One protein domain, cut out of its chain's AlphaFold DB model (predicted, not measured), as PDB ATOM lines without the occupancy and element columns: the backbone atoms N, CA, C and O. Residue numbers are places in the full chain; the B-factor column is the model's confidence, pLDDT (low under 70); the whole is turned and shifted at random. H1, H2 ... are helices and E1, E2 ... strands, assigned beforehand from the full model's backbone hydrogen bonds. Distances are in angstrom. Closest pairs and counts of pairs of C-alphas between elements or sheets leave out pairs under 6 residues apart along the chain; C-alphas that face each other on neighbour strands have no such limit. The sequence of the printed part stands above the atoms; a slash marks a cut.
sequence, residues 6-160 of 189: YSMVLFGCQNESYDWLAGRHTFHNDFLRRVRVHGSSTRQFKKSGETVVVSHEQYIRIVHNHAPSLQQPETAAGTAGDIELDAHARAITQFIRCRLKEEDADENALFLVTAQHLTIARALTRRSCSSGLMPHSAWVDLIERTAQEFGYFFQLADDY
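Overview. This is residues 6 to 160 of the 189 residues of an uncharacterized protein of Rickenella mellea (UniProt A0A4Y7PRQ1). Five longer helices make a flat, closed ring of contacts: the hairpin H3-H4 is one layer, H2 and H6 are partly side by side in the other, and H5 slants from H3 to H6. The short strand pair E1-E2 sits at one end between H4 and H6; H1 packs on H2 and H7 on H5. The printed part has 155 residues, in the order H1 H2 E1 E2 H3 H4 H5 H6 H7, with a parallel sheet E1 = E2. It is mostly helix and compact, with a radius of gyration of the C-alphas of 15.7 A and spans of 45 by 40 by 22 A.

Along the chain. H1, residues 6 to 10, begins at C-alpha 6 (8.368, 33.163, -24.704) and is 6.3 A long. H2, residues 21 to 34, is 20.7 A; E1, residues 35 to 38, 10.1 A; E2, residues 52 to 55, 10.4 A. H3, residues 56 to 71, is 23.2 A; H4, residues 80 to 100, 30.7 A; H5, residues 115 to 130, 22.9 A; H6, residues 137 to 149, 17.9 A. H7, residues 153 to 156, is 5.6 A and ends at C-alpha 156 (-4.916, 42.321, -53.644).

Arrangement. H1 touches H2, closest C-alphas Val 9 and Phe 31, 6.1 A. H2 touches H6 at a shallow tilt of 10 degrees, closest C-alphas Asn 29 and Ala 138, 5.2 A. N 36 and O 52 of E1 and E2 are within hydrogen-bond range, 2.8 A. The hairpin H3 and H4 touch, closest C-alphas Ser 69 and Ala 87, 5.8 A. Every O i to N i+4 pair is within range in H1, H4 and H6, but 9 of 10 in H2 and 10 of 12 in H3 and H5; H7 is too short for one.

Size, cuts and confidence. The printed part has no cut. The links E1 to E2 and H4 to H5 are long. Mean pLDDT of the printed part is 75.3, with 56 residues under 70, among them 6 to 19.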
ATOM      1  N   TYR A   6       8.482  34.353 -23.867       55.34
ATOM      2  CA  TYR A   6       8.368  33.163 -24.704       55.34
ATOM      3  C   TYR A   6       6.980  32.507 -24.648       55.34
ATOM      4  O   TYR A   6       6.400  32.219 -25.694       55.34
ATOM      5  N   SER A   7       6.417  32.311 -23.448       55.41
ATOM      6  CA  SER A   7       5.070  31.747 -23.304       55.41
ATOM      7  C   SER A   7       4.014  32.706 -23.827       55.41
ATOM      8  O   SER A   7       3.065  32.274 -24.462       55.41
ATOM      9  N   MET A   8       4.223  34.007 -23.657       61.12
ATOM     10  CA  MET A   8       3.309  35.015 -24.175       61.12
ATOM     11  C   MET A   8       3.246  35.014 -25.710       61.12
ATOM     12  O   MET A   8       2.205  35.288 -26.293       61.12
ATOM     13  N   VAL A   9       4.366  34.728 -26.377       58.75
ATOM     14  CA  VAL A   9       4.470  34.739 -27.844       58.75
ATOM     15  C   VAL A   9       3.937  33.462 -28.470       58.75
ATOM     16  O   VAL A   9       3.312  33.537 -29.521       58.75
ATOM     17  N   LEU A  10       4.162  32.311 -27.836       59.50
ATOM     18  CA  LEU A  10       3.658  31.025 -28.323       59.50
ATOM     19  C   LEU A  10       2.213  30.745 -27.905       59.50
ATOM     20  O   LEU A  10       1.490  30.073 -28.632       59.50
ATOM     21  N   PHE A  11       1.808  31.262 -26.746       58.59
ATOM     22  CA  PHE A  11       0.542  30.959 -26.087       58.59
ATOM     23  C   PHE A  11      -0.192  32.239 -25.660       58.59
ATOM     24  O   PHE A  11      -0.841  32.242 -24.630       58.59
ATOM     25  N   GLY A  12      -0.091  33.342 -26.407       52.84
ATOM     26  CA  GLY A  12      -0.923  34.540 -26.200       52.84
ATOM     27  C   GLY A  12      -0.786  35.259 -24.844       52.84
ATOM     28  O   GLY A  12      -0.016  34.891 -23.957       52.84
ATOM     29  N   CYS A  13      -1.516  36.367 -24.680       55.59
ATOM     30  CA  CYS A  13      -1.483  37.172 -23.443       55.59
ATOM     31  C   CYS A  13      -2.435  36.684 -22.338       55.59
ATOM     32  O   CYS A  13      -2.433  37.253 -21.245       55.59
ATOM     33  N   GLN A  14      -3.268  35.680 -22.603       54.66
ATOM     34  CA  GLN A  14      -4.339  35.271 -21.698       54.66
ATOM     35  C   GLN A  14      -4.072  33.876 -21.127       54.66
ATOM     36  O   GLN A  14      -3.548  33.008 -21.817       54.66
ATOM     37  N   ASN A  15      -4.461  33.657 -19.865       54.88
ATOM     38  CA  ASN A  15      -4.453  32.350 -19.188       54.88
ATOM     39  C   ASN A  15      -5.503  31.387 -19.786       54.88
ATOM     40  O   ASN A  15      -6.189  30.679 -19.049       54.88
ATOM     41  N   GLU A  16      -5.717  31.416 -21.100       57.00
ATOM     42  CA  GLU A  16      -6.632  30.493 -21.750       57.00
ATOM     43  C   GLU A  16      -6.001  29.096 -21.775       57.00
ATOM     44  O   GLU A  16      -4.781  28.932 -21.787       57.00
ATOM     45  N   SER A  17      -6.832  28.059 -21.725       61.00
ATOM     46  CA  SER A  17      -6.346  26.704 -21.968       61.00
ATOM     47  C   SER A  17      -6.308  26.440 -23.476       61.00
ATOM     48  O   SER A  17      -7.210  26.862 -24.201       61.00
ATOM     49  N   TYR A  18      -5.294  25.715 -23.955       67.44
ATOM     50  CA  TYR A  18      -5.243  25.209 -25.335       67.44
ATOM     51  C   TYR A  18      -6.197  24.013 -25.551       67.44
ATOM     52  O   TYR A  18      -6.348  23.528 -26.669       67.44
ATOM     53  N   ASP A  19      -6.879  23.546 -24.501       68.69
ATOM     54  CA  ASP A  19      -7.671  22.308 -24.519       68.69
ATOM     55  C   ASP A  19      -9.018  22.429 -25.255       68.69
ATOM     56  O   ASP A  19      -9.703  21.431 -25.471       68.69
ATOM     57  N   TRP A  20      -9.426  23.635 -25.656       72.56
ATOM     58  CA  TRP A  20     -10.730  23.894 -26.274       72.56
ATOM     59  C   TRP A  20     -10.602  24.719 -27.560       72.56
ATOM     60  O   TRP A  20      -9.691  25.528 -27.723       72.56
ATOM     61  N   LEU A  21     -11.526  24.491 -28.502       72.62
ATOM     62  CA  LEU A  21     -11.475  25.016 -29.875       72.62
ATOM     63  C   LEU A  21     -11.304  26.546 -29.938       72.62
ATOM     64  O   LEU A  21     -10.431  27.033 -30.650       72.62
ATOM     65  N   ALA A  22     -12.092  27.296 -29.163       73.62
ATOM     66  CA  ALA A  22     -12.021  28.757 -29.142       73.62
ATOM     67  C   ALA A  22     -10.660  29.265 -28.638       73.62
ATOM     68  O   ALA A  22     -10.071  30.130 -29.281       73.62
ATOM     69  N   GLY A  23     -10.117  28.663 -27.572       73.56
ATOM     70  CA  GLY A  23      -8.785  29.005 -27.063       73.56
ATOM     71  C   GLY A  23      -7.689  28.759 -28.099       73.56
ATOM     72  O   GLY A  23      -6.848  29.624 -28.326       73.56
ATOM     73  N   ARG A  24      -7.736  27.623 -28.817       76.69
ATOM     74  CA  ARG A  24      -6.788  27.327 -29.911       76.69
ATOM     75  C   ARG A  24      -6.797  28.422 -30.984       76.69
ATOM     76  O   ARG A  24      -5.730  28.880 -31.389       76.69
ATOM     77  N   HIS A  25      -7.977  28.895 -31.386       77.81
ATOM     78  CA  HIS A  25      -8.097  30.005 -32.334       77.81
ATOM     79  C   HIS A  25      -7.538  31.322 -31.787       77.81
ATOM     80  O   HIS A  25      -6.809  32.007 -32.507       77.81
ATOM     81  N   THR A  26      -7.819  31.666 -30.525       78.56
ATOM     82  CA  THR A  26      -7.245  32.856 -29.875       78.56
ATOM     83  C   THR A  26      -5.719  32.811 -29.910       78.56
ATOM     84  O   THR A  26      -5.085  33.784 -30.317       78.56
ATOM     85  N   PHE A  27      -5.118  31.666 -29.572       79.06
ATOM     86  CA  PHE A  27      -3.664  31.503 -29.598       79.06
ATOM     87  C   PHE A  27      -3.069  31.657 -30.990       79.06
ATOM     88  O   PHE A  27      -2.056  32.340 -31.156       79.06
ATOM     89  N   HIS A  28      -3.688  31.040 -31.996       84.19
ATOM     90  CA  HIS A  28      -3.210  31.133 -33.374       84.19
ATOM     91  C   HIS A  28      -3.277  32.578 -33.880       84.19
ATOM     92  O   HIS A  28      -2.304  33.073 -34.450       84.19
ATOM     93  N   ASN A  29      -4.369  33.287 -33.582       83.25
ATOM     94  CA  ASN A  29      -4.539  34.699 -33.920       83.25
ATOM     95  C   ASN A  29      -3.490  35.591 -33.244       83.25
ATOM     96  O   ASN A  29      -2.864  36.431 -33.897       83.25
ATOM     97  N   ASP A  30      -3.268  35.401 -31.944       83.62
ATOM     98  CA  ASP A  30      -2.273  36.157 -31.183       83.62
ATOM     99  C   ASP A  30      -0.851  35.925 -31.700       83.62
ATOM    100  O   ASP A  30      -0.064  36.874 -31.769       83.62
ATOM    101  N   PHE A  31      -0.522  34.694 -32.101       86.56
ATOM    102  CA  PHE A  31       0.763  34.386 -32.721       86.56
ATOM    103  C   PHE A  31       0.926  35.126 -34.056       86.56
ATOM    104  O   PHE A  31       1.912  35.840 -34.256       86.56
ATOM    105  N   LEU A  32      -0.050  35.021 -34.964       88.00
ATOM    106  CA  LEU A  32       0.010  35.639 -36.297       88.00
ATOM    107  C   LEU A  32       0.117  37.170 -36.229       88.00
ATOM    108  O   LEU A  32       0.873  37.786 -36.986       88.00
ATOM    109  N   ARG A  33      -0.540  37.806 -35.251       86.88
ATOM    110  CA  ARG A  33      -0.406  39.253 -34.988       86.88
ATOM    111  C   ARG A  33       1.010  39.676 -34.607       86.88
ATOM    112  O   ARG A  33       1.365  40.845 -34.788       86.88
ATOM    113  N   ARG A  34       1.841  38.760 -34.111       85.75
ATOM    114  CA  ARG A  34       3.246  39.000 -33.737       85.75
ATOM    115  C   ARG A  34       4.227  38.691 -34.863       85.75
ATOM    116  O   ARG A  34       5.383  39.107 -34.771       85.75
ATOM    117  N   VAL A  35       3.781  38.022 -35.927       88.50
ATOM    118  CA  VAL A  35       4.602  37.779 -37.116       88.50
ATOM    119  C   VAL A  35       4.866  39.100 -37.846       88.50
ATOM    120  O   VAL A  35       3.977  39.948 -37.986       88.50
ATOM    121  N   ARG A  36       6.114  39.305 -38.261       88.19
ATOM    122  CA  ARG A  36       6.597  40.419 -39.078       88.19
ATOM    123  C   ARG A  36       7.427  39.854 -40.222       88.19
ATOM    124  O   ARG A  36       8.211  38.931 -40.015       88.19
ATOM    125  N   VAL A  37       7.242  40.415 -41.408       87.44
ATOM    126  CA  VAL A  37       7.920  39.979 -42.630       87.44
ATOM    127  C   VAL A  37       8.880  41.084 -43.041       87.44
ATOM    128  O   VAL A  37       8.449  42.225 -43.156       87.44
ATOM    129  N   HIS A  38      10.161  40.777 -43.237       83.19
ATOM    130  CA  HIS A  38      11.137  41.771 -43.691       83.19
ATOM    131  C   HIS A  38      11.515  41.558 -45.162       83.19
ATOM    132  O   HIS A  38      11.763  40.434 -45.605       83.19
ATOM    133  N   GLY A  39      11.528  42.660 -45.912       63.84
ATOM    134  CA  GLY A  39      12.165  42.801 -47.221       63.84
ATOM    135  C   GLY A  39      13.504  43.485 -47.003       63.84
ATOM    136  O   GLY A  39      13.615  44.281 -46.076       63.84
ATOM    137  N   SER A  40      14.525  43.104 -47.753       56.66
ATOM    138  CA  SER A  40      15.938  43.428 -47.527       56.66
ATOM    139  C   SER A  40      16.283  44.753 -46.790       56.66
ATOM    140  O   SER A  40      15.840  45.857 -47.106       56.66
ATOM    141  N   SER A  41      17.112  44.568 -45.753       52.03
ATOM    142  CA  SER A  41      18.218  45.421 -45.271       52.03
ATOM    143  C   SER A  41      18.030  46.824 -44.657       52.03
ATOM    144  O   SER A  41      19.040  47.449 -44.348       52.03
ATOM    145  N   THR A  42      16.836  47.323 -44.302       50.03
ATOM    146  CA  THR A  42      16.776  48.596 -43.512       50.03
ATOM    147  C   THR A  42      15.985  48.572 -42.208       50.03
ATOM    148  O   THR A  42      16.244  49.389 -41.321       50.03
ATOM    149  N   ARG A  43      15.074  47.613 -42.009       52.78
ATOM    150  CA  ARG A  43      14.349  47.462 -40.738       52.78
ATOM    151  C   ARG A  43      14.924  46.327 -39.907       52.78
ATOM    152  O   ARG A  43      14.506  45.177 -40.010       52.78
ATOM    153  N   GLN A  44      15.845  46.673 -39.012       55.56
ATOM    154  CA  GLN A  44      16.180  45.794 -37.897       55.56
ATOM    155  C   GLN A  44      15.017  45.796 -36.903       55.56
ATOM    156  O   GLN A  44      14.839  46.726 -36.112       55.56
ATOM    157  N   PHE A  45      14.207  44.742 -36.933       60.38
ATOM    158  CA  PHE A  45      13.275  44.481 -35.847       60.38
ATOM    159  C   PHE A  45      14.085  44.169 -34.589       60.38
ATOM    160  O   PHE A  45      14.942  43.283 -34.582       60.38
ATOM    161  N   LYS A  46      13.818  44.903 -33.506       57.44
ATOM    162  CA  LYS A  46      14.419  44.608 -32.205       57.44
ATOM    163  C   LYS A  46      14.070  43.156 -31.867       57.44
ATOM    164  O   LYS A  46      12.890  42.821 -31.835       57.44
ATOM    165  N   LYS A  47      15.070  42.295 -31.616       59.12
ATOM    166  CA  LYS A  47      14.875  40.916 -31.121       59.12
ATOM    167  C   LYS A  47      14.288  40.972 -29.692       59.12
ATOM    168  O   LYS A  47      14.952  40.597 -28.736       59.12
ATOM    169  N   SER A  48      13.070  41.493 -29.505       57.81
ATOM    170  CA  SER A  48      12.451  41.706 -28.184       57.81
ATOM    171  C   SER A  48      11.778  40.452 -27.625       57.81
ATOM    172  O   SER A  48      11.087  40.515 -26.619       57.81
ATOM    173  N   GLY A  49      11.952  39.288 -28.255       62.34
ATOM    174  CA  GLY A  49      11.235  38.066 -27.890       62.34
ATOM    175  C   GLY A  49       9.781  38.069 -28.371       62.34
ATOM    176  O   GLY A  49       9.337  37.028 -28.844       62.34
ATOM    177  N   GLU A  50       9.124  39.234 -28.327       70.38
ATOM    178  CA  GLU A  50       7.702  39.509 -28.588       70.38
ATOM    179  C   GLU A  50       7.274  39.400 -30.056       70.38
ATOM    180  O   GLU A  50       6.097  39.177 -30.331       70.38
ATOM    181  N   THR A  51       8.211  39.548 -30.994       78.12
ATOM    182  CA  THR A  51       7.952  39.492 -32.438       78.12
ATOM    183  C   THR A  51       8.581  38.260 -33.072       78.12
ATOM    184  O   THR A  51       9.707  37.877 -32.736       78.12
ATOM    185  N   VAL A  52       7.882  37.664 -34.036       81.62
ATOM    186  CA  VAL A  52       8.406  36.582 -34.879       81.62
ATOM    187  C   VAL A  52       8.738  37.177 -36.237       81.62
ATOM    188  O   VAL A  52       7.842  37.570 -36.971       81.62
ATOM    189  N   VAL A  53      10.022  37.296 -36.547       84.62
ATOM    190  CA  VAL A  53      10.496  37.926 -37.783       84.62
ATOM    191  C   VAL A  53      10.879  36.829 -38.770       84.62
ATOM    192  O   VAL A  53      11.586  35.900 -38.384       84.62
ATOM    193  N   VAL A  54      10.399  36.928 -40.008       85.94
ATOM    194  CA  VAL A  54      10.735  36.013 -41.111       85.94
ATOM    195  C   VAL A  54      11.015  36.790 -42.392       85.94
ATOM    196  O   VAL A  54      10.497  37.896 -42.571       85.94
ATOM    197  N   SER A  55      11.808  36.216 -43.294       85.38
ATOM    198  CA  SER A  55      12.055  36.830 -44.600       85.38
ATOM    199  C   SER A  55      10.803  36.782 -45.479       85.38
ATOM    200  O   SER A  55       9.908  35.953 -45.282       85.38
ATOM    201  N   HIS A  56      10.738  37.662 -46.478       86.06
ATOM    202  CA  HIS A  56       9.655  37.645 -47.462       86.06
ATOM    203  C   HIS A  56       9.515  36.289 -48.173       86.06
ATOM    204  O   HIS A  56       8.408  35.779 -48.318       86.06
ATOM    205  N   GLU A  57      10.632  35.665 -48.546       85.50
ATOM    206  CA  GLU A  57      10.639  34.345 -49.182       85.50
ATOM    207  C   GLU A  57      10.068  33.259 -48.256       85.50
ATOM    208  O   GLU A  57       9.223  32.455 -48.658       85.50
ATOM    209  N   GLN A  58      10.479  33.263 -46.983       88.06
ATOM    210  CA  GLN A  58       9.950  32.343 -45.978       88.06
ATOM    211  C   GLN A  58       8.444  32.540 -45.794       88.06
ATOM    212  O   GLN A  58       7.702  31.559 -45.739       88.06
ATOM    213  N   TYR A  59       7.989  33.792 -45.737       91.31
ATOM    214  CA  TYR A  59       6.575  34.132 -45.663       91.31
ATOM    215  C   TYR A  59       5.787  33.595 -46.865       91.31
ATOM    216  O   TYR A  59       4.816  32.868 -46.650       91.31
ATOM    217  N   ILE A  60       6.226  33.870 -48.101       90.38
ATOM    218  CA  ILE A  60       5.585  33.355 -49.325       90.38
ATOM    219  C   ILE A  60       5.466  31.837 -49.249       90.38
ATOM    220  O   ILE A  60       4.380  31.285 -49.421       90.38
ATOM    221  N   ARG A  61       6.566  31.149 -48.931       90.25
ATOM    222  CA  ARG A  61       6.593  29.688 -48.843       90.25
ATOM    223  C   ARG A  61       5.588  29.159 -47.819       90.25
ATOM    224  O   ARG A  61       4.876  28.196 -48.101       90.25
ATOM    225  N   ILE A  62       5.510  29.775 -46.639       91.69
ATOM    226  CA  ILE A  62       4.571  29.368 -45.584       91.69
ATOM    227  C   ILE A  62       3.123  29.588 -46.034       91.69
ATOM    228  O   ILE A  62       2.299  28.684 -45.897       91.69
ATOM    229  N   VAL A  63       2.820  30.747 -46.621       91.44
ATOM    230  CA  VAL A  63       1.490  31.083 -47.151       91.44
ATOM    231  C   VAL A  63       1.072  30.113 -48.261       91.44
ATOM    232  O   VAL A  63      -0.037  29.575 -48.232       91.44
ATOM    233  N   HIS A  64       1.980  29.815 -49.191       91.25
ATOM    234  CA  HIS A  64       1.749  28.869 -50.281       91.25
ATOM    235  C   HIS A  64       1.502  27.445 -49.782       91.25
ATOM    236  O   HIS A  64       0.680  26.739 -50.355       91.25
ATOM    237  N   ASN A  65       2.168  27.018 -48.708       89.50
ATOM    238  CA  ASN A  65       1.934  25.705 -48.099       89.50
ATOM    239  C   ASN A  65       0.626  25.653 -47.295       89.50
ATOM    240  O   ASN A  65       0.005  24.594 -47.158       89.50
ATOM    241  N   HIS A  66       0.218  26.789 -46.730       88.12
ATOM    242  CA  HIS A  66      -0.979  26.891 -45.911       88.12
ATOM    243  C   HIS A  66      -2.258  26.825 -46.757       88.12
ATOM    244  O   HIS A  66      -3.176  26.076 -46.422       88.12
ATOM    245  N   ALA A  67      -2.308  27.526 -47.893       83.62
ATOM    246  CA  ALA A  67      -3.529  27.623 -48.695       83.62
ATOM    247  C   ALA A  67      -4.090  26.278 -49.212       83.62
ATOM    248  O   ALA A  67      -5.291  26.051 -49.044       83.62
ATOM    249  N   PRO A  68      -3.288  25.333 -49.745       79.62
ATOM    250  CA  PRO A  68      -3.779  24.013 -50.142       79.62
ATOM    251  C   PRO A  68      -4.316  23.199 -48.965       79.62
ATOM    252  O   PRO A  68      -5.278  22.453 -49.125       79.62
ATOM    253  N   SER A  69      -3.734  23.361 -47.767       75.25
ATOM    254  CA  SER A  69      -4.195  22.661 -46.558       75.25
ATOM    255  C   SER A  69      -5.615  23.062 -46.169       75.25
ATOM    256  O   SER A  69      -6.328  22.274 -45.559       75.25
ATOM    257  N   LEU A  70      -6.030  24.273 -46.537       72.50
ATOM    258  CA  LEU A  70      -7.382  24.760 -46.318       72.50
ATOM    259  C   LEU A  70      -8.344  24.305 -47.430       72.50
ATOM    260  O   LEU A  70      -9.550  24.227 -47.206       72.50
ATOM    261  N   GLN A  71      -7.852  24.011 -48.635       68.00
ATOM    262  CA  GLN A  71      -8.668  23.583 -49.782       68.00
ATOM    263  C   GLN A  71      -9.004  22.084 -49.787       68.00
ATOM    264  O   GLN A  71      -9.731  21.636 -50.673       68.00
ATOM    265  N   GLN A  72      -8.492  21.301 -48.832       62.34
ATOM    266  CA  GLN A  72      -8.796  19.876 -48.782       62.34
ATOM    267  C   GLN A  72     -10.296  19.656 -48.515       62.34
ATOM    268  O   GLN A  72     -10.818  20.200 -47.538       62.34
ATOM    269  N   PRO A  73     -11.000  18.884 -49.367       54.62
ATOM    270  CA  PRO A  73     -12.371  18.482 -49.085       54.62
ATOM    271  C   PRO A  73     -12.385  17.671 -47.789       54.62
ATOM    272  O   PRO A  73     -11.455  16.901 -47.551       54.62
ATOM    273  N   GLU A  74     -13.420  17.854 -46.967       55.38
ATOM    274  CA  GLU A  74     -13.624  17.144 -45.701       55.38
ATOM    275  C   GLU A  74     -13.564  15.622 -45.917       55.38
ATOM    276  O   GLU A  74     -14.559  14.959 -46.206       55.38
ATOM    277  N   THR A  75     -12.378  15.031 -45.813       51.31
ATOM    278  CA  THR A  75     -12.208  13.587 -45.899       51.31
ATOM    279  C   THR A  75     -12.491  12.985 -44.531       51.31
ATOM    280  O   THR A  75     -11.611  12.841 -43.695       51.31
ATOM    281  N   ALA A  76     -13.769  12.664 -44.324       49.91
ATOM    282  CA  ALA A  76     -14.361  11.579 -43.527       49.91
ATOM    283  C   ALA A  76     -13.867  11.254 -42.091       49.91
ATOM    284  O   ALA A  76     -14.400  10.315 -41.504       49.91
ATOM    285  N   ALA A  77     -12.923  11.977 -41.483       54.84
ATOM    286  CA  ALA A  77     -12.410  11.643 -40.144       54.84
ATOM    287  C   ALA A  77     -12.249  12.832 -39.176       54.84
ATOM    288  O   ALA A  77     -12.070  12.601 -37.982       54.84
ATOM    289  N   GLY A  78     -12.345  14.081 -39.641       57.03
ATOM    290  CA  GLY A  78     -12.234  15.279 -38.801       57.03
ATOM    291  C   GLY A  78     -13.329  16.294 -39.107       57.03
ATOM    292  O   GLY A  78     -13.806  16.368 -40.239       57.03
ATOM    293  N   THR A  79     -13.739  17.077 -38.105       65.75
ATOM    294  CA  THR A  79     -14.622  18.225 -38.352       65.75
ATOM    295  C   THR A  79     -13.853  19.314 -39.109       65.75
ATOM    296  O   THR A  79     -12.640  19.449 -38.930       65.75
ATOM    297  N   ALA A  80     -14.534  20.111 -39.940       66.12
ATOM    298  CA  ALA A  80     -13.920  21.199 -40.716       66.12
ATOM    299  C   ALA A  80     -13.012  22.119 -39.874       66.12
ATOM    300  O   ALA A  80     -11.952  22.546 -40.329       66.12
ATOM    301  N   GLY A  81     -13.411  22.376 -38.621       66.25
ATOM    302  CA  GLY A  81     -12.659  23.201 -37.677       66.25
ATOM    303  C   GLY A  81     -11.350  22.567 -37.195       66.25
ATOM    304  O   GLY A  81     -10.370  23.284 -37.007       66.25
ATOM    305  N   ASP A  82     -11.289  21.242 -37.040       71.88
ATOM    306  CA  ASP A  82     -10.055  20.563 -36.622       71.88
ATOM    307  C   ASP A  82      -9.017  20.534 -37.753       71.88
ATOM    308  O   ASP A  82      -7.839  20.800 -37.517       71.88
ATOM    309  N   ILE A  83      -9.452  20.310 -39.000       75.62
ATOM    310  CA  ILE A  83      -8.572  20.345 -40.185       75.62
ATOM    311  C   ILE A  83      -7.953  21.738 -40.352       75.62
ATOM    312  O   ILE A  83      -6.757  21.874 -40.630       75.62
ATOM    313  N   GLU A  84      -8.766  22.777 -40.159       78.56
ATOM    314  CA  GLU A  84      -8.324  24.164 -40.216       78.56
ATOM    315  C   GLU A  84      -7.308  24.484 -39.107       78.56
ATOM    316  O   GLU A  84      -6.231  25.016 -39.386       78.56
ATOM    317  N   LEU A  85      -7.617  24.136 -37.856       79.06
ATOM    318  CA  LEU A  85      -6.717  24.348 -36.721       79.06
ATOM    319  C   LEU A  85      -5.379  23.633 -36.904       79.06
ATOM    320  O   LEU A  85      -4.330  24.201 -36.592       79.06
ATOM    321  N   ASP A  86      -5.391  22.422 -37.450       82.25
ATOM    322  CA  ASP A  86      -4.170  21.690 -37.754       82.25
ATOM    323  C   ASP A  86      -3.374  22.363 -38.880       82.25
ATOM    324  O   ASP A  86      -2.142  22.422 -38.825       82.25
ATOM    325  N   ALA A  87      -4.048  22.912 -39.897       84.56
ATOM    326  CA  ALA A  87      -3.400  23.690 -40.951       84.56
ATOM    327  C   ALA A  87      -2.738  24.964 -40.400       84.56
ATOM    328  O   ALA A  87      -1.597  25.268 -40.770       84.56
ATOM    329  N   HIS A  88      -3.410  25.673 -39.487       85.56
ATOM    330  CA  HIS A  88      -2.865  26.837 -38.783       85.56
ATOM    331  C   HIS A  88      -1.671  26.454 -37.908       85.56
ATOM    332  O   HIS A  88      -0.604  27.058 -38.018       85.56
ATOM    333  N   ALA A  89      -1.796  25.394 -37.108       85.06
ATOM    334  CA  ALA A  89      -0.723  24.902 -36.245       85.06
ATOM    335  C   ALA A  89       0.525  24.493 -37.048       85.06
ATOM    336  O   ALA A  89       1.658  24.784 -36.642       85.06
ATOM    337  N   ARG A  90       0.343  23.871 -38.224       87.12
ATOM    338  CA  ARG A  90       1.448  23.558 -39.146       87.12
ATOM    339  C   ARG A  90       2.141  24.821 -39.652       87.12
ATOM    340  O   ARG A  90       3.370  24.871 -39.625       87.12
ATOM    341  N   ALA A  91       1.391  25.840 -40.070       89.00
ATOM    342  CA  ALA A  91       1.961  27.104 -40.536       89.00
ATOM    343  C   ALA A  91       2.707  27.854 -39.415       89.00
ATOM    344  O   ALA A  91       3.846  28.277 -39.607       89.00
ATOM    345  N   ILE A  92       2.127  27.923 -38.213       88.62
ATOM    346  CA  ILE A  92       2.771  28.483 -37.013       88.62
ATOM    347  C   ILE A  92       4.086  27.757 -36.714       88.62
ATOM    348  O   ILE A  92       5.120  28.389 -36.499       88.62
ATOM    349  N   THR A  93       4.083  26.426 -36.782       86.50
ATOM    350  CA  THR A  93       5.298  25.623 -36.601       86.50
ATOM    351  C   THR A  93       6.366  25.973 -37.640       86.50
ATOM    352  O   THR A  93       7.552  26.014 -37.308       86.50
ATOM    353  N   GLN A  94       5.982  26.256 -38.889       88.56
ATOM    354  CA  GLN A  94       6.930  26.699 -39.914       88.56
ATOM    355  C   GLN A  94       7.508  28.088 -39.601       88.56
ATOM    356  O   GLN A  94       8.726  28.238 -39.665       88.56
ATOM    357  N   PHE A  95       6.691  29.055 -39.167       88.62
ATOM    358  CA  PHE A  95       7.184  30.366 -38.715       88.62
ATOM    359  C   PHE A  95       8.189  30.235 -37.560       88.62
ATOM    360  O   PHE A  95       9.249  30.861 -37.576       88.62
ATOM    361  N   ILE A  96       7.901  29.377 -36.576       84.12
ATOM    362  CA  ILE A  96       8.813  29.114 -35.451       84.12
ATOM    363  C   ILE A  96      10.127  28.493 -35.946       84.12
ATOM    364  O   ILE A  96      11.203  28.893 -35.505       84.12
ATOM    365  N   ARG A  97      10.067  27.540 -36.883       84.06
ATOM    366  CA  ARG A  97      11.266  26.905 -37.456       84.06
ATOM    367  C   ARG A  97      12.143  27.896 -38.217       84.06
ATOM    368  O   ARG A  97      13.359  27.823 -38.068       84.06
ATOM    369  N   CYS A  98      11.545  28.816 -38.973       81.00
ATOM    370  CA  CYS A  98      12.270  29.891 -39.654       81.00
ATOM    371  C   CYS A  98      13.007  30.810 -38.674       81.00
ATOM    372  O   CYS A  98      14.093  31.269 -38.979       81.00
ATOM    373  N   ARG A  99      12.471  31.025 -37.468       73.31
ATOM    374  CA  ARG A  99      13.169  31.784 -36.421       73.31
ATOM    375  C   ARG A  99      14.349  31.024 -35.801       73.31
ATOM    376  O   ARG A  99      15.289  31.652 -35.328       73.31
ATOM    377  N   LEU A 100      14.270  29.694 -35.719       69.31
ATOM    378  CA  LEU A 100      15.308  28.855 -35.099       69.31
ATOM    379  C   LEU A 100      16.510  28.631 -36.014       69.31
ATOM    380  O   LEU A 100      17.630  28.481 -35.533       69.31
ATOM    381  N   LYS A 101      16.264  28.567 -37.321       65.19
ATOM    382  CA  LYS A 101      17.310  28.499 -38.329       65.19
ATOM    383  C   LYS A 101      17.582  29.928 -38.777       65.19
ATOM    384  O   LYS A 101      16.799  30.464 -39.550       65.19
ATOM    385  N   GLU A 102      18.653  30.545 -38.280       57.09
ATOM    386  CA  GLU A 102      19.233  31.728 -38.933       57.09
ATOM    387  C   GLU A 102      19.761  31.270 -40.307       57.09
ATOM    388  O   GLU A 102      20.937  30.982 -40.481       57.09
ATOM    389  N   GLU A 103      18.851  31.054 -41.260       56.28
ATOM    390  CA  GLU A 103      19.187  31.027 -42.677       56.28
ATOM    391  C   GLU A 103      19.383  32.485 -43.066       56.28
ATOM    392  O   GLU A 103      18.440  33.277 -42.964       56.28
ATOM    393  N   ASP A 104      20.615  32.834 -43.442       52.25
ATOM    394  CA  ASP A 104      20.941  34.143 -43.990       52.25
ATOM    395  C   ASP A 104      19.999  34.395 -45.167       52.25
ATOM    396  O   ASP A 104      20.086  33.754 -46.216       52.25
ATOM    397  N   ALA A 105      19.032  35.287 -44.957       56.06
ATOM    398  CA  ALA A 105      18.234  35.796 -46.051       56.06
ATOM    399  C   ALA A 105      19.212  36.499 -46.988       56.06
ATOM    400  O   ALA A 105      19.925  37.400 -46.548       56.06
ATOM    401  N   ASP A 106      19.263  36.076 -48.249       56.44
ATOM    402  CA  ASP A 106      20.032  36.796 -49.254       56.44
ATOM    403  C   ASP A 106      19.503  38.235 -49.291       56.44
ATOM    404  O   ASP A 106      18.376  38.498 -49.717       56.44
ATOM    405  N   GLU A 107      20.294  39.174 -48.768       56.00
ATOM    406  CA  GLU A 107      19.922  40.586 -48.696       56.00
ATOM    407  C   GLU A 107      19.746  41.196 -50.095       56.00
ATOM    408  O   GLU A 107      19.156  42.269 -50.223       56.00
ATOM    409  N   ASN A 108      20.196  40.493 -51.140       54.62
ATOM    410  CA  ASN A 108      20.040  40.877 -52.537       54.62
ATOM    411  C   ASN A 108      18.907  40.131 -53.250       54.62
ATOM    412  O   ASN A 108      18.719  40.343 -54.451       54.62
ATOM    413  N   ALA A 109      18.144  39.279 -52.555       58.31
ATOM    414  CA  ALA A 109      16.996  38.618 -53.154       58.31
ATOM    415  C   ALA A 109      16.003  39.679 -53.644       58.31
ATOM    416  O   ALA A 109      15.402  40.421 -52.859       58.31
ATOM    417  N   LEU A 110      15.848  39.752 -54.968       62.94
ATOM    418  CA  LEU A 110      14.886  40.626 -55.618       62.94
ATOM    419  C   LEU A 110      13.496  40.331 -55.061       62.94
ATOM    420  O   LEU A 110      12.984  39.212 -55.130       62.94
ATOM    421  N   PHE A 111      12.891  41.368 -54.495       70.69
ATOM    422  CA  PHE A 111      11.513  41.324 -54.055       70.69
ATOM    423  C   PHE A 111      10.604  41.167 -55.283       70.69
ATOM    424  O   PHE A 111      10.360  42.127 -56.011       70.69
ATOM    425  N   LEU A 112      10.124  39.943 -55.516       79.88
ATOM    426  CA  LEU A 112       9.202  39.617 -56.599       79.88
ATOM    427  C   LEU A 112       7.866  39.137 -56.025       79.88
ATOM    428  O   LEU A 112       7.788  38.113 -55.343       79.88
ATOM    429  N   VAL A 113       6.802  39.875 -56.329       86.75
ATOM    430  CA  VAL A 113       5.422  39.483 -56.022       86.75
ATOM    431  C   VAL A 113       4.902  38.694 -57.205       86.75
ATOM    432  O   VAL A 113       4.621  39.283 -58.236       86.75
ATOM    433  N   THR A 114       4.804  37.373 -57.097       89.75
ATOM    434  CA  THR A 114       4.349  36.530 -58.213       89.75
ATOM    435  C   THR A 114       2.825  36.530 -58.348       89.75
ATOM    436  O   THR A 114       2.102  36.626 -57.352       89.75
ATOM    437  N   ALA A 115       2.315  36.313 -59.565       91.25
ATOM    438  CA  ALA A 115       0.885  36.066 -59.798       91.25
ATOM    439  C   ALA A 115       0.334  34.921 -58.927       91.25
ATOM    440  O   ALA A 115      -0.800  34.975 -58.440       91.25
ATOM    441  N   GLN A 116       1.156  33.894 -58.690       91.88
ATOM    442  CA  GLN A 116       0.817  32.783 -57.803       91.88
ATOM    443  C   GLN A 116       0.597  33.264 -56.362       91.88
ATOM    444  O   GLN A 116      -0.423  32.922 -55.760       91.88
ATOM    445  N   HIS A 117       1.509  34.082 -55.826       92.94
ATOM    446  CA  HIS A 117       1.368  34.656 -54.486       92.94
ATOM    447  C   HIS A 117       0.125  35.535 -54.380       92.94
ATOM    448  O   HIS A 117      -0.647  35.376 -53.438       92.94
ATOM    449  N   LEU A 118      -0.140  36.389 -55.373       92.81
ATOM    450  CA  LEU A 118      -1.355  37.212 -55.408       92.81
ATOM    451  C   LEU A 118      -2.629  36.360 -55.398       92.81
ATOM    452  O   LEU A 118      -3.557  36.645 -54.642       92.81
ATOM    453  N   THR A 119      -2.662  35.284 -56.187       92.00
ATOM    454  CA  THR A 119      -3.805  34.358 -56.244       92.00
ATOM    455  C   THR A 119      -4.064  33.726 -54.880       92.00
ATOM    456  O   THR A 119      -5.197  33.702 -54.397       92.00
ATOM    457  N   ILE A 120      -3.003  33.236 -54.238       90.69
ATOM    458  CA  ILE A 120      -3.079  32.567 -52.942       90.69
ATOM    459  C   ILE A 120      -3.472  33.553 -51.840       90.69
ATOM    460  O   ILE A 120      -4.390  33.275 -51.068       90.69
ATOM    461  N   ALA A 121      -2.824  34.716 -51.792       91.31
ATOM    462  CA  ALA A 121      -3.121  35.772 -50.837       91.31
ATOM    463  C   ALA A 121      -4.592  36.200 -50.934       91.31
ATOM    464  O   ALA A 121      -5.282  36.228 -49.917       91.31
ATOM    465  N   ARG A 122      -5.113  36.423 -52.149       89.88
ATOM    466  CA  ARG A 122      -6.534  36.744 -52.358       89.88
ATOM    467  C   ARG A 122      -7.481  35.620 -51.965       89.88
ATOM    468  O   ARG A 122      -8.547  35.872 -51.412       89.88
ATOM    469  N   ALA A 123      -7.128  34.372 -52.258       86.56
ATOM    470  CA  ALA A 123      -7.958  33.238 -51.866       86.56
ATOM    471  C   ALA A 123      -8.091  33.155 -50.336       86.56
ATOM    472  O   ALA A 123      -9.192  32.939 -49.821       86.56
ATOM    473  N   LEU A 124      -6.991  33.383 -49.612       85.06
ATOM    474  CA  LEU A 124      -6.986  33.438 -48.151       85.06
ATOM    475  C   LEU A 124      -7.801  34.627 -47.627       85.06
ATOM    476  O   LEU A 124      -8.622  34.436 -46.728       85.06
ATOM    477  N   THR A 125      -7.668  35.826 -48.208       84.12
ATOM    478  CA  THR A 125      -8.453  36.991 -47.761       84.12
ATOM    479  C   THR A 125      -9.951  36.825 -48.005       84.12
ATOM    480  O   THR A 125     -10.745  37.081 -47.105       84.12
ATOM    481  N   ARG A 126     -10.371  36.290 -49.156       80.00
ATOM    482  CA  ARG A 126     -11.797  36.046 -49.446       80.00
ATOM    483  C   ARG A 126     -12.423  35.002 -48.532       80.00
ATOM    484  O   ARG A 126     -13.530  35.201 -48.032       80.00
ATOM    485  N   ARG A 127     -11.718  33.893 -48.286       72.06
ATOM    486  CA  ARG A 127     -12.201  32.826 -47.396       72.06
ATOM    487  C   ARG A 127     -12.487  33.360 -45.994       72.06
ATOM    488  O   ARG A 127     -13.485  32.986 -45.377       72.06
ATOM    489  N   SER A 128     -11.663  34.301 -45.551       63.38
ATOM    490  CA  SER A 128     -11.772  34.965 -44.255       63.38
ATOM    491  C   SER A 128     -13.067  35.749 -44.061       63.38
ATOM    492  O   SER A 128     -13.579  35.809 -42.949       63.38
ATOM    493  N   CYS A 129     -13.632  36.294 -45.139       54.28
ATOM    494  CA  CYS A 129     -14.894  37.034 -45.101       54.28
ATOM    495  C   CYS A 129     -16.138  36.128 -45.157       54.28
ATOM    496  O   CYS A 129     -17.247  36.601 -44.927       54.28
ATOM    497  N   SER A 130     -15.971  34.841 -45.486       52.03
ATOM    498  CA  SER A 130     -17.079  33.898 -45.720       52.03
ATOM    499  C   SER A 130     -17.422  33.008 -44.520       52.03
ATOM    500  O   SER A 130     -18.534  32.490 -44.437       52.03
ATOM    501  N   SER A 131     -16.494  32.848 -43.573       51.78
ATOM    502  CA  SER A 131     -16.705  32.072 -42.351       51.78
ATOM    503  C   SER A 131     -16.920  33.027 -41.180       51.78
ATOM    504  O   SER A 131     -16.023  33.777 -40.817       51.78
ATOM    505  N   GLY A 132     -18.104  33.003 -40.561       46.78
ATOM    506  CA  GLY A 132     -18.403  33.783 -39.347       46.78
ATOM    507  C   GLY A 132     -17.606  33.349 -38.106       46.78
ATOM    508  O   GLY A 132     -17.803  33.894 -37.022       46.78
ATOM    509  N   LEU A 133     -16.721  32.360 -38.248       51.22
ATOM    510  CA  LEU A 133     -15.766  31.962 -37.229       51.22
ATOM    511  C   LEU A 133     -14.530  32.872 -37.333       51.22
ATOM    512  O   LEU A 133     -13.994  33.119 -38.408       51.22
ATOM    513  N   MET A 134     -14.047  33.334 -36.178       51.75
ATOM    514  CA  MET A 134     -12.935  34.277 -35.982       51.75
ATOM    515  C   MET A 134     -11.471  33.887 -36.364       51.75
ATOM    516  O   MET A 134     -10.600  34.730 -36.137       51.75
ATOM    517  N   PRO A 135     -11.083  32.710 -36.907       53.97
ATOM    518  CA  PRO A 135      -9.655  32.368 -37.062       53.97
ATOM    519  C   PRO A 135      -8.941  33.104 -38.198       53.97
ATOM    520  O   PRO A 135      -7.717  33.119 -38.285       53.97
ATOM    521  N   HIS A 136      -9.705  33.645 -39.135       65.44
ATOM    522  CA  HIS A 136      -9.157  34.040 -40.418       65.44
ATOM    523  C   HIS A 136      -8.711  35.510 -40.469       65.44
ATOM    524  O   HIS A 136      -7.851  35.864 -41.273       65.44
ATOM    525  N   SER A 137      -9.218  36.367 -39.577       76.38
ATOM    526  CA  SER A 137      -8.884  37.796 -39.589       76.38
ATOM    527  C   SER A 137      -7.394  38.048 -39.350       76.38
ATOM    528  O   SER A 137      -6.834  38.954 -39.946       76.38
ATOM    529  N   ALA A 138      -6.713  37.226 -38.542       84.19
ATOM    530  CA  ALA A 138      -5.283  37.408 -38.290       84.19
ATOM    531  C   ALA A 138      -4.406  37.056 -39.507       84.19
ATOM    532  O   ALA A 138      -3.332  37.637 -39.675       84.19
ATOM    533  N   TRP A 139      -4.863  36.138 -40.367       87.50
ATOM    534  CA  TRP A 139      -4.219  35.864 -41.652       87.50
ATOM    535  C   TRP A 139      -4.423  37.010 -42.633       87.50
ATOM    536  O   TRP A 139      -3.450  37.424 -43.260       87.50
ATOM    537  N   VAL A 140      -5.642  37.556 -42.720       89.06
ATOM    538  CA  VAL A 140      -5.912  38.780 -43.493       89.06
ATOM    539  C   VAL A 140      -5.011  39.905 -43.016       89.06
ATOM    540  O   VAL A 140      -4.250  40.444 -43.809       89.06
ATOM    541  N   ASP A 141      -5.000  40.174 -41.710       89.56
ATOM    542  CA  ASP A 141      -4.171  41.216 -41.112       89.56
ATOM    543  C   ASP A 141      -2.687  41.011 -41.435       89.56
ATOM    544  O   ASP A 141      -1.959  41.976 -41.652       89.56
ATOM    545  N   LEU A 142      -2.181  39.772 -41.417       91.88
ATOM    546  CA  LEU A 142      -0.796  39.484 -41.792       91.88
ATOM    547  C   LEU A 142      -0.553  39.777 -43.278       91.88
ATOM    548  O   LEU A 142       0.381  40.511 -43.592       91.88
ATOM    549  N   ILE A 143      -1.403  39.256 -44.164       93.12
ATOM    550  CA  ILE A 143      -1.292  39.431 -45.616       93.12
ATOM    551  C   ILE A 143      -1.361  40.909 -45.995       93.12
ATOM    552  O   ILE A 143      -0.495  41.395 -46.716       93.12
ATOM    553  N   GLU A 144      -2.355  41.633 -45.489       92.50
ATOM    554  CA  GLU A 144      -2.574  43.042 -45.799       92.50
ATOM    555  C   GLU A 144      -1.445  43.921 -45.271       92.50
ATOM    556  O   GLU A 144      -0.934  44.759 -46.014       92.50
ATOM    557  N   ARG A 145      -0.996  43.707 -44.025       92.00
ATOM    558  CA  ARG A 145       0.139  44.463 -43.472       92.00
ATOM    559  C   ARG A 145       1.416  44.208 -44.260       92.00
ATOM    560  O   ARG A 145       2.132  45.160 -44.556       92.00
ATOM    561  N   THR A 146       1.691  42.957 -44.629       91.81
ATOM    562  CA  THR A 146       2.832  42.636 -45.494       91.81
ATOM    563  C   THR A 146       2.666  43.285 -46.868       91.81
ATOM    564  O   THR A 146       3.598  43.903 -47.365       91.81
ATOM    565  N   ALA A 147       1.483  43.246 -47.472       91.81
ATOM    566  CA  ALA A 147       1.254  43.874 -48.768       91.81
ATOM    567  C   ALA A 147       1.403  45.400 -48.741       91.81
ATOM    568  O   ALA A 147       1.926  45.984 -49.689       91.81
ATOM    569  N   GLN A 148       0.991  46.052 -47.654       90.69
ATOM    570  CA  GLN A 148       1.192  47.486 -47.448       90.69
ATOM    571  C   GLN A 148       2.667  47.829 -47.258       90.69
ATOM    572  O   GLN A 148       3.166  48.743 -47.910       90.69
ATOM    573  N   GLU A 149       3.374  47.092 -46.399       87.75
ATOM    574  CA  GLU A 149       4.791  47.337 -46.106       87.75
ATOM    575  C   GLU A 149       5.674  47.192 -47.350       87.75
ATOM    576  O   GLU A 149       6.638  47.934 -47.514       87.75
ATOM    577  N   PHE A 150       5.300  46.290 -48.252       86.62
ATOM    578  CA  PHE A 150       6.021  46.025 -49.490       86.62
ATOM    579  C   PHE A 150       5.394  46.684 -50.735       86.62
ATOM    580  O   PHE A 150       5.816  46.419 -51.858       86.62
ATOM    581  N   GLY A 151       4.377  47.534 -50.563       88.50
ATOM    582  CA  GLY A 151       3.820  48.356 -51.642       88.50
ATOM    583  C   GLY A 151       2.964  47.629 -52.687       88.50
ATOM    584  O   GLY A 151       2.667  48.217 -53.723       88.50
ATOM    585  N   TYR A 152       2.522  46.393 -52.436       91.62
ATOM    586  CA  TYR A 152       1.676  45.618 -53.358       91.62
ATOM    587  C   TYR A 152       0.214  45.476 -52.913       91.62
ATOM    588  O   TYR A 152      -0.552  44.736 -53.525       91.62
ATOM    589  N   PHE A 153      -0.215  46.201 -51.876       92.81
ATOM    590  CA  PHE A 153      -1.578  46.115 -51.333       92.81
ATOM    591  C   PHE A 153      -2.683  46.296 -52.386       92.81
ATOM    592  O   PHE A 153      -3.643  45.531 -52.404       92.81
ATOM    593  N   PHE A 154      -2.530  47.248 -53.312       91.06
ATOM    594  CA  PHE A 154      -3.509  47.479 -54.384       91.06
ATOM    595  C   PHE A 154      -3.688  46.264 -55.311       91.06
ATOM    596  O   PHE A 154      -4.750  46.083 -55.897       91.06
ATOM    597  N   GLN A 155      -2.672  45.398 -55.415       93.31
ATOM    598  CA  GLN A 155      -2.715  44.179 -56.221       93.31
ATOM    599  C   GLN A 155      -3.547  43.071 -55.560       93.31
ATOM    600  O   GLN A 155      -3.801  42.041 -56.182       93.31
ATOM    601  N   LEU A 156      -4.000  43.247 -54.314       91.38
ATOM    602  CA  LEU A 156      -4.916  42.321 -53.644       91.38
ATOM    603  C   LEU A 156      -6.396  42.612 -53.936       91.38
ATOM    604  O   LEU A 156      -7.236  41.782 -53.596       91.38
ATOM    605  N   ALA A 157      -6.717  43.741 -54.573       89.94
ATOM    606  CA  ALA A 157      -8.091  44.116 -54.891       89.94
ATOM    607  C   ALA A 157      -8.751  43.129 -55.870       89.94
ATOM    608  O   ALA A 157      -8.093  42.581 -56.756       89.94
ATOM    609  N   ASP A 158     -10.058  42.903 -55.723       85.81
ATOM    610  CA  ASP A 158     -10.799  41.919 -56.524       85.81
ATOM    611  C   ASP A 158     -10.789  42.224 -58.029       85.81
ATOM    612  O   ASP A 158     -10.835  41.295 -58.836       85.81
ATOM    613  N   ASP A 159     -10.693  43.501 -58.392       89.50
ATOM    614  CA  ASP A 159     -10.666  44.026 -59.756       89.50
ATOM    615  C   ASP A 159      -9.258  44.091 -60.371       89.50
ATOM    616  O   ASP A 159      -9.123  44.312 -61.576       89.50
ATOM    617  N   TYR A 160      -8.196  43.853 -59.594       92.19
ATOM    618  CA  TYR A 160      -6.849  43.797 -60.155       92.19
ATOM    619  C   TYR A 160      -6.660  42.515 -60.971       92.19
ATOM    620  O   TYR A 160      -6.878  41.403 -60.479       92.19
TER     621      TYR A 160